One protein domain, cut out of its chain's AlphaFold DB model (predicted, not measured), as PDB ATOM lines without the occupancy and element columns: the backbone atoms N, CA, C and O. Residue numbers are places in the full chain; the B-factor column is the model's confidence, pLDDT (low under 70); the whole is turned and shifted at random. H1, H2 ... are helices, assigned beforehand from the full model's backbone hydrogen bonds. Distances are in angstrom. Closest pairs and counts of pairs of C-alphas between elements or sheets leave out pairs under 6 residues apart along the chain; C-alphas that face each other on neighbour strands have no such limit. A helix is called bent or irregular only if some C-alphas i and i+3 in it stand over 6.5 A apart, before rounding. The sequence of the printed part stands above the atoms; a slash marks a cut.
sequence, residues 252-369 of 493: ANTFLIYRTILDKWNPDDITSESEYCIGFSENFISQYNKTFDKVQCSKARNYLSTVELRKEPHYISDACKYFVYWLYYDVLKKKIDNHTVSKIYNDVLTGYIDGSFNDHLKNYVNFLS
ATOM      1  N   ALA A 252     132.709 149.917 158.093       53.16
ATOM      2  CA  ALA A 252     132.070 150.876 157.189       53.16
ATOM      3  C   ALA A 252     132.973 151.397 156.068       53.16
ATOM      4  O   ALA A 252     132.588 151.356 154.899       53.16
ATOM      5  N   ASN A 253     134.188 151.820 156.417       51.97
ATOM      6  CA  ASN A 253     135.136 152.419 155.476       51.97
ATOM      7  C   ASN A 253     136.198 151.427 154.985       51.97
ATOM      8  O   ASN A 253     136.709 151.576 153.880       51.97
ATOM      9  N   THR A 254     136.503 150.377 155.752       63.88
ATOM     10  CA  THR A 254     137.538 149.398 155.381       63.88
ATOM     11  C   THR A 254     137.076 148.380 154.346       63.88
ATOM     12  O   THR A 254     137.883 147.921 153.536       63.88
ATOM     13  N   PHE A 255     135.782 148.040 154.328       67.19
ATOM     14  CA  PHE A 255     135.257 146.996 153.449       67.19
ATOM     15  C   PHE A 255     135.537 147.302 151.972       67.19
ATOM     16  O   PHE A 255     136.055 146.453 151.250       67.19
ATOM     17  N   LEU A 256     135.262 148.535 151.531       67.88
ATOM     18  CA  LEU A 256     135.478 148.949 150.144       67.88
ATOM     19  C   LEU A 256     136.963 148.902 149.754       67.88
ATOM     20  O   LEU A 256     137.300 148.479 148.648       67.88
ATOM     21  N   ILE A 257     137.846 149.294 150.674       73.12
ATOM     22  CA  ILE A 257     139.298 149.354 150.467       73.12
ATOM     23  C   ILE A 257     139.848 147.956 150.207       73.12
ATOM     24  O   ILE A 257     140.465 147.700 149.171       73.12
ATOM     25  N   TYR A 258     139.594 147.031 151.128       81.44
ATOM     26  CA  TYR A 258     140.138 145.683 151.041       81.44
ATOM     27  C   TYR A 258     139.463 144.852 149.948       81.44
ATOM     28  O   TYR A 258     140.135 144.050 149.295       81.44
ATOM     29  N   ARG A 259     138.181 145.113 149.658       82.31
ATOM     30  CA  ARG A 259     137.513 144.587 148.462       82.31
ATOM     31  C   ARG A 259     138.229 145.024 147.191       82.31
ATOM     32  O   ARG A 259     138.569 144.182 146.372       82.31
ATOM     33  N   THR A 260     138.552 146.309 147.077       80.25
ATOM     34  CA  THR A 260     139.268 146.850 145.913       80.25
ATOM     35  C   THR A 260     140.661 146.237 145.760       80.25
ATOM     36  O   THR A 260     141.085 145.965 144.641       80.25
ATOM     37  N   ILE A 261     141.385 145.981 146.857       82.69
ATOM     38  CA  ILE A 261     142.685 145.287 146.798       82.69
ATOM     39  C   ILE A 261     142.509 143.868 146.256       82.69
ATOM     40  O   ILE A 261     143.251 143.469 145.366       82.69
ATOM     41  N   LEU A 262     141.510 143.126 146.745       85.44
ATOM     42  CA  LEU A 262     141.205 141.798 146.215       85.44
ATOM     43  C   LEU A 262     140.804 141.835 144.740       85.44
ATOM     44  O   LEU A 262     141.207 140.957 143.987       85.44
ATOM     45  N   ASP A 263     140.003 142.809 144.323       82.44
ATOM     46  CA  ASP A 263     139.456 142.868 142.963       82.44
ATOM     47  C   ASP A 263     140.464 143.372 141.922       82.44
ATOM     48  O   ASP A 263     140.282 143.126 140.734       82.44
ATOM     49  N   LYS A 264     141.563 144.006 142.354       83.06
ATOM     50  CA  LYS A 264     142.709 144.349 141.493       83.06
ATOM     51  C   LYS A 264     143.504 143.133 141.017       83.06
ATOM     52  O   LYS A 264     144.312 143.270 140.102       83.06
ATOM     53  N   TRP A 265     143.312 141.970 141.635       87.31
ATOM     54  CA  TRP A 265     143.974 140.740 141.220       87.31
ATOM     55  C   TRP A 265     143.561 140.342 139.795       87.31
ATOM     56  O   TRP A 265     142.369 140.230 139.497       87.31
ATOM     57  N   ASN A 266     144.548 140.086 138.932       78.94
ATOM     58  CA  ASN A 266     144.329 139.665 137.554       78.94
ATOM     59  C   ASN A 266     144.506 138.137 137.413       78.94
ATOM     60  O   ASN A 266     145.580 137.620 137.723       78.94
ATOM     61  N   PRO A 267     143.499 137.396 136.908       76.00
ATOM     62  CA  PRO A 267     143.637 135.975 136.595       76.00
ATOM     63  C   PRO A 267     144.786 135.644 135.635       76.00
ATOM     64  O   PRO A 267     145.351 134.553 135.735       76.00
ATOM     65  N   ASP A 268     145.145 136.567 134.738       71.62
ATOM     66  CA  ASP A 268     146.222 136.373 133.758       71.62
ATOM     67  C   ASP A 268     147.621 136.367 134.405       71.62
ATOM     68  O   ASP A 268     148.580 135.895 133.794       71.62
ATOM     69  N   ASP A 269     147.741 136.812 135.664       64.00
ATOM     70  CA  ASP A 269     148.983 136.728 136.445       64.00
ATOM     71  C   ASP A 269     149.291 135.287 136.897       64.00
ATOM     72  O   ASP A 269     150.374 135.004 137.422       64.00
ATOM     73  N   ILE A 270     148.355 134.347 136.710       67.25
ATOM     74  CA  ILE A 270     148.607 132.920 136.918       67.25
ATOM     75  C   ILE A 270     149.478 132.420 135.757       67.25
ATOM     76  O   ILE A 270     148.975 132.032 134.702       67.25
ATOM     77  N   THR A 271     150.797 132.381 135.953       60.38
ATOM     78  CA  THR A 271     151.703 131.737 134.995       60.38
ATOM     79  C   THR A 271     151.344 130.253 134.872       60.38
ATOM     80  O   THR A 271     151.171 129.547 135.866       60.38
ATOM     81  N   SER A 272     151.185 129.764 133.637       56.34
ATOM     82  CA  SER A 272     150.579 128.456 133.342       56.34
ATOM     83  C   SER A 272     151.408 127.234 133.764       56.34
ATOM     84  O   SER A 272     151.060 126.120 133.384       56.34
ATOM     85  N   GLU A 273     152.494 127.414 134.520       51.28
ATOM     86  CA  GLU A 273     153.465 126.359 134.833       51.28
ATOM     87  C   GLU A 273     153.531 125.937 136.309       51.28
ATOM     88  O   GLU A 273     154.157 124.918 136.589       51.28
ATOM     89  N   SER A 274     152.878 126.612 137.270       51.16
ATOM     90  CA  SER A 274     152.906 126.135 138.665       51.16
ATOM     91  C   SER A 274     151.604 125.458 139.093       51.16
ATOM     92  O   SER A 274     150.588 126.107 139.339       51.16
ATOM     93  N   GLU A 275     151.666 124.141 139.288       55.06
ATOM     94  CA  GLU A 275     150.667 123.350 140.029       55.06
ATOM     95  C   GLU A 275     150.618 123.736 141.531       55.06
ATOM     96  O   GLU A 275     149.705 123.356 142.259       55.06
ATOM     97  N   TYR A 276     151.578 124.563 141.965       65.31
ATOM     98  CA  TYR A 276     151.878 124.940 143.341       65.31
ATOM     99  C   TYR A 276     151.358 126.330 143.723       65.31
ATOM    100  O   TYR A 276     151.415 127.283 142.944       65.31
ATOM    101  N   CYS A 277     150.916 126.468 144.973       78.88
ATOM    102  CA  CYS A 277     150.555 127.747 145.576       78.88
ATOM    103  C   CYS A 277     151.820 128.539 145.966       78.88
ATOM    104  O   CYS A 277     152.272 128.509 147.110       78.88
ATOM    105  N   ILE A 278     152.441 129.213 144.988       75.62
ATOM    106  CA  ILE A 278     153.702 129.951 145.178       75.62
ATOM    107  C   ILE A 278     153.557 131.005 146.284       75.62
ATOM    108  O   ILE A 278     152.613 131.792 146.287       75.62
ATOM    109  N   GLY A 279     154.540 131.067 147.185       78.06
ATOM    110  CA  GLY A 279     154.552 132.000 148.316       78.06
ATOM    111  C   GLY A 279     153.801 131.495 149.548       78.06
ATOM    112  O   GLY A 279     153.700 132.232 150.522       78.06
ATOM    113  N   PHE A 280     153.309 130.253 149.522       88.44
ATOM    114  CA  PHE A 280     152.749 129.568 150.681       88.44
ATOM    115  C   PHE A 280     153.456 128.234 150.920       88.44
ATOM    116  O   PHE A 280     153.850 127.535 149.988       88.44
ATOM    117  N   SER A 281     153.566 127.856 152.187       89.25
ATOM    118  CA  SER A 281     154.052 126.552 152.616       89.25
ATOM    119  C   SER A 281     152.957 125.491 152.525       89.25
ATOM    120  O   SER A 281     151.927 125.567 153.204       89.25
ATOM    121  N   GLU A 282     153.194 124.464 151.703       87.88
ATOM    122  CA  GLU A 282     152.243 123.370 151.450       87.88
ATOM    123  C   GLU A 282     151.859 122.585 152.704       87.88
ATOM    124  O   GLU A 282     150.762 122.020 152.770       87.88
ATOM    125  N   ASN A 283     152.728 122.589 153.717       89.81
ATOM    126  CA  ASN A 283     152.493 121.921 154.994       89.81
ATOM    127  C   ASN A 283     151.200 122.399 155.670       89.81
ATOM    128  O   ASN A 283     150.551 121.622 156.366       89.81
ATOM    129  N   PHE A 284     150.806 123.654 155.441       91.62
ATOM    130  CA  PHE A 284     149.615 124.243 156.048       91.62
ATOM    131  C   PHE A 284     148.392 124.195 155.126       91.62
ATOM    132  O   PHE A 284     147.271 123.968 155.592       91.62
ATOM    133  N   ILE A 285     148.594 124.376 153.817       91.81
ATOM    134  CA  ILE A 285     147.493 124.605 152.868       91.81
ATOM    135  C   ILE A 285     147.072 123.374 152.057       91.81
ATOM    136  O   ILE A 285     145.936 123.339 151.589       91.81
ATOM    137  N   SER A 286     147.917 122.343 151.922       89.19
ATOM    138  CA  SER A 286     147.648 121.176 151.055       89.19
ATOM    139  C   SER A 286     146.359 120.423 151.412       89.19
ATOM    140  O   SER A 286     145.641 119.933 150.535       89.19
ATOM    141  N   GLN A 287     146.001 120.396 152.699       91.44
ATOM    142  CA  GLN A 287     144.742 119.823 153.195       91.44
ATOM    143  C   GLN A 287     143.485 120.539 152.652       91.44
ATOM    144  O   GLN A 287     142.391 119.973 152.698       91.44
ATOM    145  N   TYR A 288     143.622 121.756 152.112       90.56
ATOM    146  CA  TYR A 288     142.524 122.589 151.618       90.56
ATOM    147  C   TYR A 288     142.464 122.707 150.091       90.56
ATOM    148  O   TYR A 288     141.594 123.419 149.599       90.56
ATOM    149  N   ASN A 289     143.288 121.979 149.326       85.88
ATOM    150  CA  ASN A 289     143.417 122.128 147.862       85.88
ATOM    151  C   ASN A 289     142.103 122.027 147.060       85.88
ATOM    152  O   ASN A 289     142.019 122.538 145.948       85.88
ATOM    153  N   LYS A 290     141.066 121.372 147.602       86.69
ATOM    154  CA  LYS A 290     139.735 121.311 146.967       86.69
ATOM    155  C   LYS A 290     138.958 122.628 147.042       86.69
ATOM    156  O   LYS A 290     138.095 122.859 146.203       86.69
ATOM    157  N   THR A 291     139.210 123.435 148.069       88.19
ATOM    158  CA  THR A 291     138.450 124.656 148.373       88.19
ATOM    159  C   THR A 291     139.312 125.907 148.208       88.19
ATOM    160  O   THR A 291     138.838 126.917 147.700       88.19
ATOM    161  N   PHE A 292     140.585 125.832 148.596       89.88
ATOM    162  CA  PHE A 292     141.608 126.856 148.412       89.88
ATOM    163  C   PHE A 292     142.544 126.430 147.275       89.88
ATOM    164  O   PHE A 292     143.683 126.023 147.491       89.88
ATOM    165  N   ASP A 293     142.002 126.426 146.058       87.19
ATOM    166  CA  ASP A 293     142.727 126.025 144.853       87.19
ATOM    167  C   ASP A 293     143.738 127.098 144.391       87.19
ATOM    168  O   ASP A 293     143.907 128.148 145.015       87.19
ATOM    169  N   LYS A 294     144.401 126.854 143.253       85.00
ATOM    170  CA  LYS A 294     145.397 127.774 142.675       85.00
ATOM    171  C   LYS A 294     144.881 129.205 142.467       85.00
ATOM    172  O   LYS A 294     145.656 130.152 142.578       85.00
ATOM    173  N   VAL A 295     143.588 129.371 142.178       87.38
ATOM    174  CA  VAL A 295     142.983 130.685 141.936       87.38
ATOM    175  C   VAL A 295     142.855 131.433 143.256       87.38
ATOM    176  O   VAL A 295     143.321 132.566 143.365       87.38
ATOM    177  N   GLN A 296     142.286 130.785 144.277       91.38
ATOM    178  CA  GLN A 296     142.136 131.404 145.600       91.38
ATOM    179  C   GLN A 296     143.491 131.678 146.246       91.38
ATOM    180  O   GLN A 296     143.693 132.750 146.812       91.38
ATOM    181  N   CYS A 297     144.439 130.757 146.089       90.25
ATOM    182  CA  CYS A 297     145.817 130.956 146.507       90.25
ATOM    183  C   CYS A 297     146.449 132.199 145.865       90.25
ATOM    184  O   CYS A 297     146.972 133.054 146.577       90.25
ATOM    185  N   SER A 298     146.398 132.318 144.534       87.31
ATOM    186  CA  SER A 298     147.000 133.451 143.818       87.31
ATOM    187  C   SER A 298     146.391 134.781 144.269       87.31
ATOM    188  O   SER A 298     147.113 135.734 144.577       87.31
ATOM    189  N   LYS A 299     145.060 134.816 144.419       91.56
ATOM    190  CA  LYS A 299     144.336 135.989 144.913       91.56
ATOM    191  C   LYS A 299     144.729 136.343 146.351       91.56
ATOM    192  O   LYS A 299     145.012 137.504 146.644       91.56
ATOM    193  N   ALA A 300     144.822 135.348 147.233       93.44
ATOM    194  CA  ALA A 300     145.279 135.536 148.607       93.44
ATOM    195  C   ALA A 300     146.723 136.035 148.674       93.44
ATOM    196  O   ALA A 300     147.008 136.941 149.451       93.44
ATOM    197  N   ARG A 301     147.620 135.494 147.842       88.88
ATOM    198  CA  ARG A 301     149.014 135.942 147.755       88.88
ATOM    199  C   ARG A 301     149.082 137.426 147.429       88.88
ATOM    200  O   ARG A 301     149.721 138.169 148.159       88.88
ATOM    201  N   ASN A 302     148.410 137.838 146.353       87.56
ATOM    202  CA  ASN A 302     148.400 139.222 145.886       87.56
ATOM    203  C   ASN A 302     147.850 140.176 146.957       87.56
ATOM    204  O   ASN A 302     148.426 141.236 147.216       87.56
ATOM    205  N   TYR A 303     146.772 139.765 147.627       91.06
ATOM    206  CA  TYR A 303     146.186 140.521 148.723       91.06
ATOM    207  C   TYR A 303     147.146 140.663 149.906       91.06
ATOM    208  O   TYR A 303     147.455 141.783 150.310       91.06
ATOM    209  N   LEU A 304     147.655 139.548 150.441       91.50
ATOM    210  CA  LEU A 304     148.528 139.541 151.616       91.50
ATOM    211  C   LEU A 304     149.851 140.266 151.338       91.50
ATOM    212  O   LEU A 304     150.279 141.060 152.175       91.50
ATOM    213  N   SER A 305     150.424 140.109 150.139       84.25
ATOM    214  CA  SER A 305     151.627 140.839 149.721       84.25
ATOM    215  C   SER A 305     151.384 142.339 149.571       84.25
ATOM    216  O   SER A 305     152.272 143.143 149.817       84.25
ATOM    217  N   THR A 306     150.178 142.751 149.178       83.50
ATOM    218  CA  THR A 306     149.824 144.178 149.138       83.50
ATOM    219  C   THR A 306     149.626 144.727 150.548       83.50
ATOM    220  O   THR A 306     150.023 145.854 150.848       83.50
ATOM    221  N   VAL A 307     149.017 143.932 151.429       82.81
ATOM    222  CA  VAL A 307     148.710 144.333 152.802       82.81
ATOM    223  C   VAL A 307     149.977 144.517 153.634       82.81
ATOM    224  O   VAL A 307     150.106 145.516 154.343       82.81
ATOM    225  N   GLU A 308     150.935 143.601 153.520       79.25
ATOM    226  CA  GLU A 308     152.182 143.645 154.291       79.25
ATOM    227  C   GLU A 308     153.083 144.841 153.946       79.25
ATOM    228  O   GLU A 308     153.847 145.286 154.804       79.25
ATOM    229  N   LEU A 309     152.982 145.406 152.733       71.50
ATOM    230  CA  LEU A 309     153.806 146.547 152.306       71.50
ATOM    231  C   LEU A 309     153.583 147.794 153.168       71.50
ATOM    232  O   LEU A 309     154.488 148.620 153.285       71.50
ATOM    233  N   ARG A 310     152.399 147.930 153.778       65.62
ATOM    234  CA  ARG A 310     152.048 149.081 154.622       65.62
ATOM    235  C   ARG A 310     152.734 149.053 155.985       65.62
ATOM    236  O   ARG A 310     153.025 150.111 156.519       65.62
ATOM    237  N   LYS A 311     153.010 147.863 156.537       65.12
ATOM    238  CA  LYS A 311     153.665 147.665 157.850       65.12
ATOM    239  C   LYS A 311     152.985 148.371 159.041       65.12
ATOM    240  O   LYS A 311     153.600 148.518 160.094       65.12
ATOM    241  N   GLU A 312     151.715 148.755 158.904       63.91
ATOM    242  CA  GLU A 312     150.939 149.453 159.934       63.91
ATOM    243  C   GLU A 312     149.994 148.502 160.683       63.91
ATOM    244  O   GLU A 312     149.158 147.845 160.050       63.91
ATOM    245  N   PRO A 313     150.052 148.433 162.027       70.38
ATOM    246  CA  PRO A 313     149.318 147.406 162.750       70.38
ATOM    247  C   PRO A 313     147.788 147.450 162.618       70.38
ATOM    248  O   PRO A 313     147.146 146.397 162.570       70.38
ATOM    249  N   HIS A 314     147.191 148.642 162.562       66.06
ATOM    250  CA  HIS A 314     145.738 148.800 162.428       66.06
ATOM    251  C   HIS A 314     145.264 148.446 161.018       66.06
ATOM    252  O   HIS A 314     144.326 147.664 160.867       66.06
ATOM    253  N   TYR A 315     145.980 148.921 159.997       73.88
ATOM    254  CA  TYR A 315     145.717 148.568 158.608       73.88
ATOM    255  C   TYR A 315     145.800 147.053 158.383       73.88
ATOM    256  O   TYR A 315     144.930 146.465 157.747       73.88
ATOM    257  N   ILE A 316     146.824 146.394 158.927       80.50
ATOM    258  CA  ILE A 316     146.963 144.941 158.797       80.50
ATOM    259  C   ILE A 316     145.846 144.222 159.569       80.50
ATOM    260  O   ILE A 316     145.274 143.261 159.060       80.50
ATOM    261  N   SER A 317     145.476 144.716 160.756       83.00
ATOM    262  CA  SER A 317     144.361 144.172 161.542       83.00
ATOM    263  C   SER A 317     143.056 144.174 160.751       83.00
ATOM    264  O   SER A 317     142.406 143.134 160.629       83.00
ATOM    265  N   ASP A 318     142.682 145.314 160.170       81.38
ATOM    266  CA  ASP A 318     141.438 145.440 159.411       81.38
ATOM    267  C   ASP A 318     141.489 144.648 158.098       81.38
ATOM    268  O   ASP A 318     140.514 143.979 157.743       81.38
ATOM    269  N   ALA A 319     142.653 144.597 157.445       85.88
ATOM    270  CA  ALA A 319     142.878 143.748 156.281       85.88
ATOM    271  C   ALA A 319     142.676 142.261 156.604       85.88
ATOM    272  O   ALA A 319     142.044 141.538 155.831       85.88
ATOM    273  N   CYS A 320     143.185 141.795 157.744       90.81
ATOM    274  CA  CYS A 320     143.021 140.422 158.208       90.81
ATOM    275  C   CYS A 320     141.557 140.108 158.557       90.81
ATOM    276  O   CYS A 320     141.069 139.029 158.218       90.81
ATOM    277  N   LYS A 321     140.820 141.050 159.163       89.19
ATOM    278  CA  LYS A 321     139.370 140.899 159.406       89.19
ATOM    279  C   LYS A 321     138.600 140.763 158.092       89.19
ATOM    280  O   LYS A 321     137.759 139.878 157.964       89.19
ATOM    281  N   TYR A 322     138.902 141.596 157.096       89.19
ATOM    282  CA  TYR A 322     138.269 141.491 155.782       89.19
ATOM    283  C   TYR A 322     138.655 140.194 155.051       89.19
ATOM    284  O   TYR A 322     137.809 139.554 154.429       89.19
ATOM    285  N   PHE A 323     139.904 139.744 155.187       93.94
ATOM    286  CA  PHE A 323     140.361 138.475 154.621       93.94
ATOM    287  C   PHE A 323     139.551 137.280 155.147       93.94
ATOM    288  O   PHE A 323     139.205 136.386 154.377       93.94
ATOM    289  N   VAL A 324     139.158 137.290 156.429       93.56
ATOM    290  CA  VAL A 324     138.229 136.295 156.997       93.56
ATOM    291  C   VAL A 324     136.868 136.321 156.304       93.56
ATOM    292  O   VAL A 324     136.328 135.260 155.988       93.56
ATOM    293  N   TYR A 325     136.309 137.508 156.053       91.62
ATOM    294  CA  TYR A 325     135.046 137.631 155.324       91.62
ATOM    295  C   TYR A 325     135.155 137.055 153.907       91.62
ATOM    296  O   TYR A 325     134.314 136.244 153.516       91.62
ATOM    297  N   TRP A 326     136.212 137.406 153.169       93.50
ATOM    298  CA  TRP A 326     136.469 136.864 151.833       93.50
ATOM    299  C   TRP A 326     136.613 135.337 151.849       93.50
ATOM    300  O   TRP A 326     135.970 134.650 151.052       93.50
ATOM    301  N   LEU A 327     137.382 134.783 152.795       94.31
ATOM    302  CA  LEU A 327     137.485 133.334 152.974       94.31
ATOM    303  C   LEU A 327     136.097 132.721 153.189       94.31
ATOM    304  O   LEU A 327     135.698 131.814 152.466       94.31
ATOM    305  N   TYR A 328     135.324 133.233 154.142       93.81
ATOM    306  CA  TYR A 328     134.000 132.701 154.452       93.81
ATOM    307  C   TYR A 328     133.032 132.754 153.257       93.81
ATOM    308  O   TYR A 328     132.359 131.762 152.946       93.81
ATOM    309  N   TYR A 329     132.957 133.902 152.588       90.62
ATOM    310  CA  TYR A 329     131.966 134.169 151.551       90.62
ATOM    311  C   TYR A 329     132.369 133.561 150.206       90.62
ATOM    312  O   TYR A 329     131.607 132.789 149.614       90.62
ATOM    313  N   ASP A 330     133.565 133.888 149.719       89.62
ATOM    314  CA  ASP A 330     133.986 133.602 148.349       89.62
ATOM    315  C   ASP A 330     134.703 132.266 148.221       89.62
ATOM    316  O   ASP A 330     134.477 131.557 147.239       89.62
ATOM    317  N   VAL A 331     135.504 131.880 149.211       92.38
ATOM    318  CA  VAL A 331     136.250 130.613 149.178       92.38
ATOM    319  C   VAL A 331     135.386 129.471 149.715       92.38
ATOM    320  O   VAL A 331     135.163 128.471 149.035       92.38
ATOM    321  N   LEU A 332     134.826 129.634 150.915       92.25
ATOM    322  CA  LEU A 332     134.095 128.590 151.646       92.25
ATOM    323  C   LEU A 332     132.588 128.566 151.341       92.25
ATOM    324  O   LEU A 332     131.861 127.694 151.827       92.25
ATOM    325  N   LYS A 333     132.104 129.508 150.520       91.00
ATOM    326  CA  LYS A 333     130.717 129.591 150.033       91.00
ATOM    327  C   LYS A 333     129.665 129.585 151.151       91.00
ATOM    328  O   LYS A 333     128.565 129.075 150.938       91.00
ATOM    329  N   LYS A 334     129.992 130.131 152.330       86.69
ATOM    330  CA  LYS A 334     129.128 130.204 153.529       86.69
ATOM    331  C   LYS A 334     128.627 128.859 154.077       86.69
ATOM    332  O   LYS A 334     127.621 128.819 154.780       86.69
ATOM    333  N   LYS A 335     129.279 127.740 153.748       80.25
ATOM    334  CA  LYS A 335     128.806 126.384 154.109       80.25
ATOM    335  C   LYS A 335     129.467 125.799 155.360       80.25
ATOM    336  O   LYS A 335     129.357 124.601 155.599       80.25
ATOM    337  N   ILE A 336     130.196 126.616 156.113       85.12
ATOM    338  CA  ILE A 336     131.138 126.164 157.136       85.12
ATOM    339  C   ILE A 336     130.971 126.996 158.416       85.12
ATOM    340  O   ILE A 336     130.598 128.166 158.351       85.12
ATOM    341  N   ASP A 337     131.222 126.380 159.573       89.88
ATOM    342  CA  ASP A 337     131.162 127.007 160.896       89.88
ATOM    343  C   ASP A 337     132.376 127.915 161.201       89.88
ATOM    344  O   ASP A 337     133.441 127.808 160.587       89.88
ATOM    345  N   ASN A 338     132.231 128.804 162.189       89.12
ATOM    346  CA  ASN A 338     133.245 129.811 162.525       89.12
ATOM    347  C   ASN A 338     134.568 129.215 163.035       89.12
ATOM    348  O   ASN A 338     135.619 129.818 162.815       89.12
ATOM    349  N   HIS A 339     134.540 128.048 163.687       90.19
ATOM    350  CA  HIS A 339     135.752 127.366 164.144       90.19
ATOM    351  C   HIS A 339     136.575 126.900 162.939       90.19
ATOM    352  O   HIS A 339     137.777 127.157 162.850       90.19
ATOM    353  N   THR A 340     135.924 126.287 161.953       91.56
ATOM    354  CA  THR A 340     136.595 125.858 160.724       91.56
ATOM    355  C   THR A 340     137.092 127.052 159.894       91.56
ATOM    356  O   THR A 340     138.204 126.994 159.367       91.56
ATOM    357  N   VAL A 341     136.342 128.163 159.829       93.50
ATOM    358  CA  VAL A 341     136.822 129.423 159.216       93.50
ATOM    359  C   VAL A 341     138.082 129.921 159.918       93.50
ATOM    360  O   VAL A 341     139.062 130.241 159.249       93.50
ATOM    361  N   SER A 342     138.081 129.946 161.256       93.81
ATOM    362  CA  SER A 342     139.248 130.342 162.049       93.81
ATOM    363  C   SER A 342     140.454 129.467 161.736       93.81
ATOM    364  O   SER A 342     141.544 129.989 161.524       93.81
ATOM    365  N   LYS A 343     140.268 128.143 161.682       94.62
ATOM    366  CA  LYS A 343     141.347 127.198 161.379       94.62
ATOM    367  C   LYS A 343     141.953 127.469 160.001       94.62
ATOM    368  O   LYS A 343     143.163 127.622 159.895       94.62
ATOM    369  N   ILE A 344     141.117 127.588 158.969       95.00
ATOM    370  CA  ILE A 344     141.574 127.843 157.596       95.00
ATOM    371  C   ILE A 344     142.283 129.193 157.505       95.00
ATOM    372  O   ILE A 344     143.355 129.269 156.919       95.00
ATOM    373  N   TYR A 345     141.730 130.244 158.116       95.50
ATOM    374  CA  TYR A 345     142.374 131.556 158.186       95.50
ATOM    375  C   TYR A 345     143.786 131.465 158.785       95.50
ATOM    376  O   TYR A 345     144.741 131.964 158.190       95.50
ATOM    377  N   ASN A 346     143.921 130.790 159.930       95.69
ATOM    378  CA  ASN A 346     145.202 130.647 160.617       95.69
ATOM    379  C   ASN A 346     146.200 129.824 159.797       95.69
ATOM    380  O   ASN A 346     147.360 130.219 159.691       95.69
ATOM    381  N   ASP A 347     145.761 128.724 159.185       95.81
ATOM    382  CA  ASP A 347     146.617 127.868 158.361       95.81
ATOM    383  C   ASP A 347     147.062 128.582 157.076       95.81
ATOM    384  O   ASP A 347     148.234 128.523 156.715       95.81
ATOM    385  N   VAL A 348     146.164 129.312 156.405       95.25
ATOM    386  CA  VAL A 348     146.490 130.106 155.208       95.25
ATOM    387  C   VAL A 348     147.487 131.208 155.554       95.25
ATOM    388  O   VAL A 348     148.489 131.360 154.858       95.25
ATOM    389  N   LEU A 349     147.263 131.950 156.643       95.06
ATOM    390  CA  LEU A 349     148.169 133.022 157.053       95.06
ATOM    391  C   LEU A 349     149.536 132.486 157.498       95.06
ATOM    392  O   LEU A 349     150.563 133.046 157.129       95.06
ATOM    393  N   THR A 350     149.558 131.377 158.241       94.81
ATOM    394  CA  THR A 350     150.807 130.712 158.651       94.81
ATOM    395  C   THR A 350     151.556 130.166 157.441       94.81
ATOM    396  O   THR A 350     152.762 130.361 157.326       94.81
ATOM    397  N   GLY A 351     150.836 129.548 156.502       93.38
ATOM    398  CA  GLY A 351     151.397 129.076 155.244       93.38
ATOM    399  C   GLY A 351     152.017 130.207 154.434       93.38
ATOM    400  O   GLY A 351     153.117 130.034 153.919       93.38
ATOM    401  N   TYR A 352     151.360 131.368 154.363       92.75
ATOM    402  CA  TYR A 352     151.902 132.556 153.702       92.75
ATOM    403  C   TYR A 352     153.193 133.041 154.366       92.75
ATOM    404  O   TYR A 352     154.182 133.238 153.676       92.75
ATOM    405  N   ILE A 353     153.201 133.195 155.694       90.69
ATOM    406  CA  ILE A 353     154.374 133.651 156.462       90.69
ATOM    407  C   ILE A 353     155.573 132.719 156.232       90.69
ATOM    408  O   ILE A 353     156.673 133.187 155.941       90.69
ATOM    409  N   ASP A 354     155.349 131.405 156.320       88.56
ATOM    410  CA  ASP A 354     156.388 130.383 156.133       88.56
ATOM    411  C   ASP A 354     156.891 130.340 154.679       88.56
ATOM    412  O   ASP A 354     158.090 130.242 154.434       88.56
ATOM    413  N   GLY A 355     155.989 130.472 153.700       83.81
ATOM    414  CA  GLY A 355     156.327 130.420 152.277       83.81
ATOM    415  C   GLY A 355     156.910 131.712 151.697       83.81
ATOM    416  O   GLY A 355     157.638 131.657 150.705       83.81
ATOM    417  N   SER A 356     156.598 132.873 152.277       81.06
ATOM    418  CA  SER A 356     157.101 134.182 151.838       81.06
ATOM    419  C   SER A 356     158.323 134.656 152.632       81.06
ATOM    420  O   SER A 356     158.971 135.619 152.221       81.06
ATOM    421  N   PHE A 357     158.657 133.973 153.736       73.50
ATOM    422  CA  PHE A 357     159.685 134.370 154.705       73.50
ATOM    423  C   PHE A 357     159.431 135.763 155.312       73.50
ATOM    424  O   PHE A 357     160.376 136.488 155.637       73.50
ATOM    425  N   ASN A 358     158.157 136.152 155.461       69.75
ATOM    426  CA  ASN A 358     157.749 137.454 155.986       69.75
ATOM    427  C   ASN A 358     156.955 137.339 157.299       69.75
ATOM    428  O   ASN A 358     155.794 136.934 157.319       69.75
ATOM    429  N   ASP A 359     157.560 137.800 158.396       78.69
ATOM    430  CA  ASP A 359     156.983 137.744 159.745       78.69
ATOM    431  C   ASP A 359     156.041 138.916 160.097       78.69
ATOM    432  O   ASP A 359     155.492 138.949 161.202       78.69
ATOM    433  N   HIS A 360     155.803 139.887 159.203       78.38
ATOM    434  CA  HIS A 360     154.965 141.060 159.514       78.38
ATOM    435  C   HIS A 360     153.516 140.699 159.884       78.38
ATOM    436  O   HIS A 360     152.875 141.420 160.651       78.38
ATOM    437  N   LEU A 361     153.011 139.563 159.393       86.19
ATOM    438  CA  LEU A 361     151.656 139.081 159.669       86.19
ATOM    439  C   LEU A 361     151.559 138.170 160.906       86.19
ATOM    440  O   LEU A 361     150.465 137.759 161.288       86.19
ATOM    441  N   LYS A 362     152.679 137.876 161.577       88.88
ATOM    442  CA  LYS A 362     152.748 136.899 162.675       88.88
ATOM    443  C   LYS A 362     151.832 137.226 163.854       88.88
ATOM    444  O   LYS A 362     151.227 136.324 164.425       88.88
ATOM    445  N   ASN A 363     151.670 138.511 164.175       87.25
ATOM    446  CA  ASN A 363     150.785 138.972 165.253       87.25
ATOM    447  C   ASN A 363     149.286 138.820 164.928       87.25
ATOM    448  O   ASN A 363     148.449 139.012 165.808       87.25
ATOM    449  N   TYR A 364     148.949 138.475 163.683       89.38
ATOM    450  CA  TYR A 364     147.581 138.291 163.199       89.38
ATOM    451  C   TYR A 364     147.239 136.818 162.980       89.38
ATOM    452  O   TYR A 364     146.154 136.491 162.502       89.38
ATOM    453  N   VAL A 365     148.128 135.903 163.361       91.75
ATOM    454  CA  VAL A 365     147.802 134.483 163.494       91.75
ATOM    455  C   VAL A 365     147.121 134.283 164.850       91.75
ATOM    456  O   VAL A 365     147.593 134.777 165.870       91.75
ATOM    457  N   ASN A 366     145.993 133.572 164.879       88.50
ATOM    458  CA  ASN A 366     145.187 133.290 166.077       88.50
ATOM    459  C   ASN A 366     144.647 134.528 166.830       88.50
ATOM    460  O   ASN A 366     144.191 134.398 167.965       88.50
ATOM    461  N   PHE A 367     144.662 135.723 166.229       85.31
ATOM    462  CA  PHE A 367     144.230 136.951 166.917       85.31
ATOM    463  C   PHE A 367     142.702 137.141 166.975       85.31
ATOM    464  O   PHE A 367     142.205 137.972 167.738       85.31
ATOM    465  N   LEU A 368     141.940 136.376 166.185       86.19
ATOM    466  CA  LEU A 368     140.477 136.441 166.133       86.19
ATOM    467  C   LEU A 368     139.853 135.259 166.870       86.19
ATOM    468  O   LEU A 368     140.154 134.105 166.587       86.19
ATOM    469  N   SER A 369     138.923 135.554 167.780       85.56
ATOM    470  CA  SER A 369     138.069 134.527 168.381       85.56
ATOM    471  C   SER A 369     136.925 134.140 167.441       85.56
ATOM    472  O   SER A 369     136.481 134.967 166.644       85.56
TER     473      SER A 369
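This is residues 252 to 369 of the 493 residues of an uncharacterized protein of Plasmodium vivax Brazil I (UniProt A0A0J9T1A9). Two helices side by side, H3 and H4, form a helical hairpin in the middle; H1 crosses it on one side and H5 on the other. The short helices H2 and H6 pack on H5, and a long loop joins H1 to H2. The printed part has 118 residues, with six named helices, H1 to H6 in chain order, and no named strand: all helix. It is compact, with a radius of gyration of the C-alphas of 13.3 A and spans of 38 by 30 by 25 A.

Find C-alpha 252 at (132.070, 150.876, 157.189), where H1 begins; it runs to residue 263. H2 is residues 282 to 288, H3 294 to 308, 20.8 A long. H4, residues 313 to 331, measures 25.2 A, and H5, residues 338 to 356, 26.5 A. H6, residues 359 to 364, ends at C-alpha 364, (147.581, 138.291, 163.199). H2 and H6 are irregular: C-alphas 284 and 287 are 7.2 A apart, 360 and 363 7.4 A.

Start at H1: its residues 254 to 259 touch H4, the hub, at a steep tilt of 64 degrees, with C-alphas 258 and 319 closest at 6.2 A. H3 and H4 touch, opposite ways at a shallow 13 degrees, closest at C-alphas 307 and 316, 6.3 A. H5 touches H4 at a steep 62 degrees, C-alphas 324 and 345 closest at 6.4 A. H2 touches H5, C-alphas 284 and 351 closest at 5.2 A. H5 and H6, a hairpin, touch at C-alphas 353 and 359, 5.9 A. H1 and H5 are apart. In H3, H4 and H5 every O i to N i+4 pair is within hydrogen-bond range; H1 has 6 of 8, H2 1 of 3 with 2 of 4 O i to N i+3, H6 0 of 2 with 2 of 3.

The farthest C-alphas, of Ala 252 and Glu 273, are 39.5 A apart. The printed part has no cut; the H1 to H2 link, 18 residues, is long. Look for pLDDT under 70 at residues 252 to 256, 269 to 276, 310 to 312, 314 and 358.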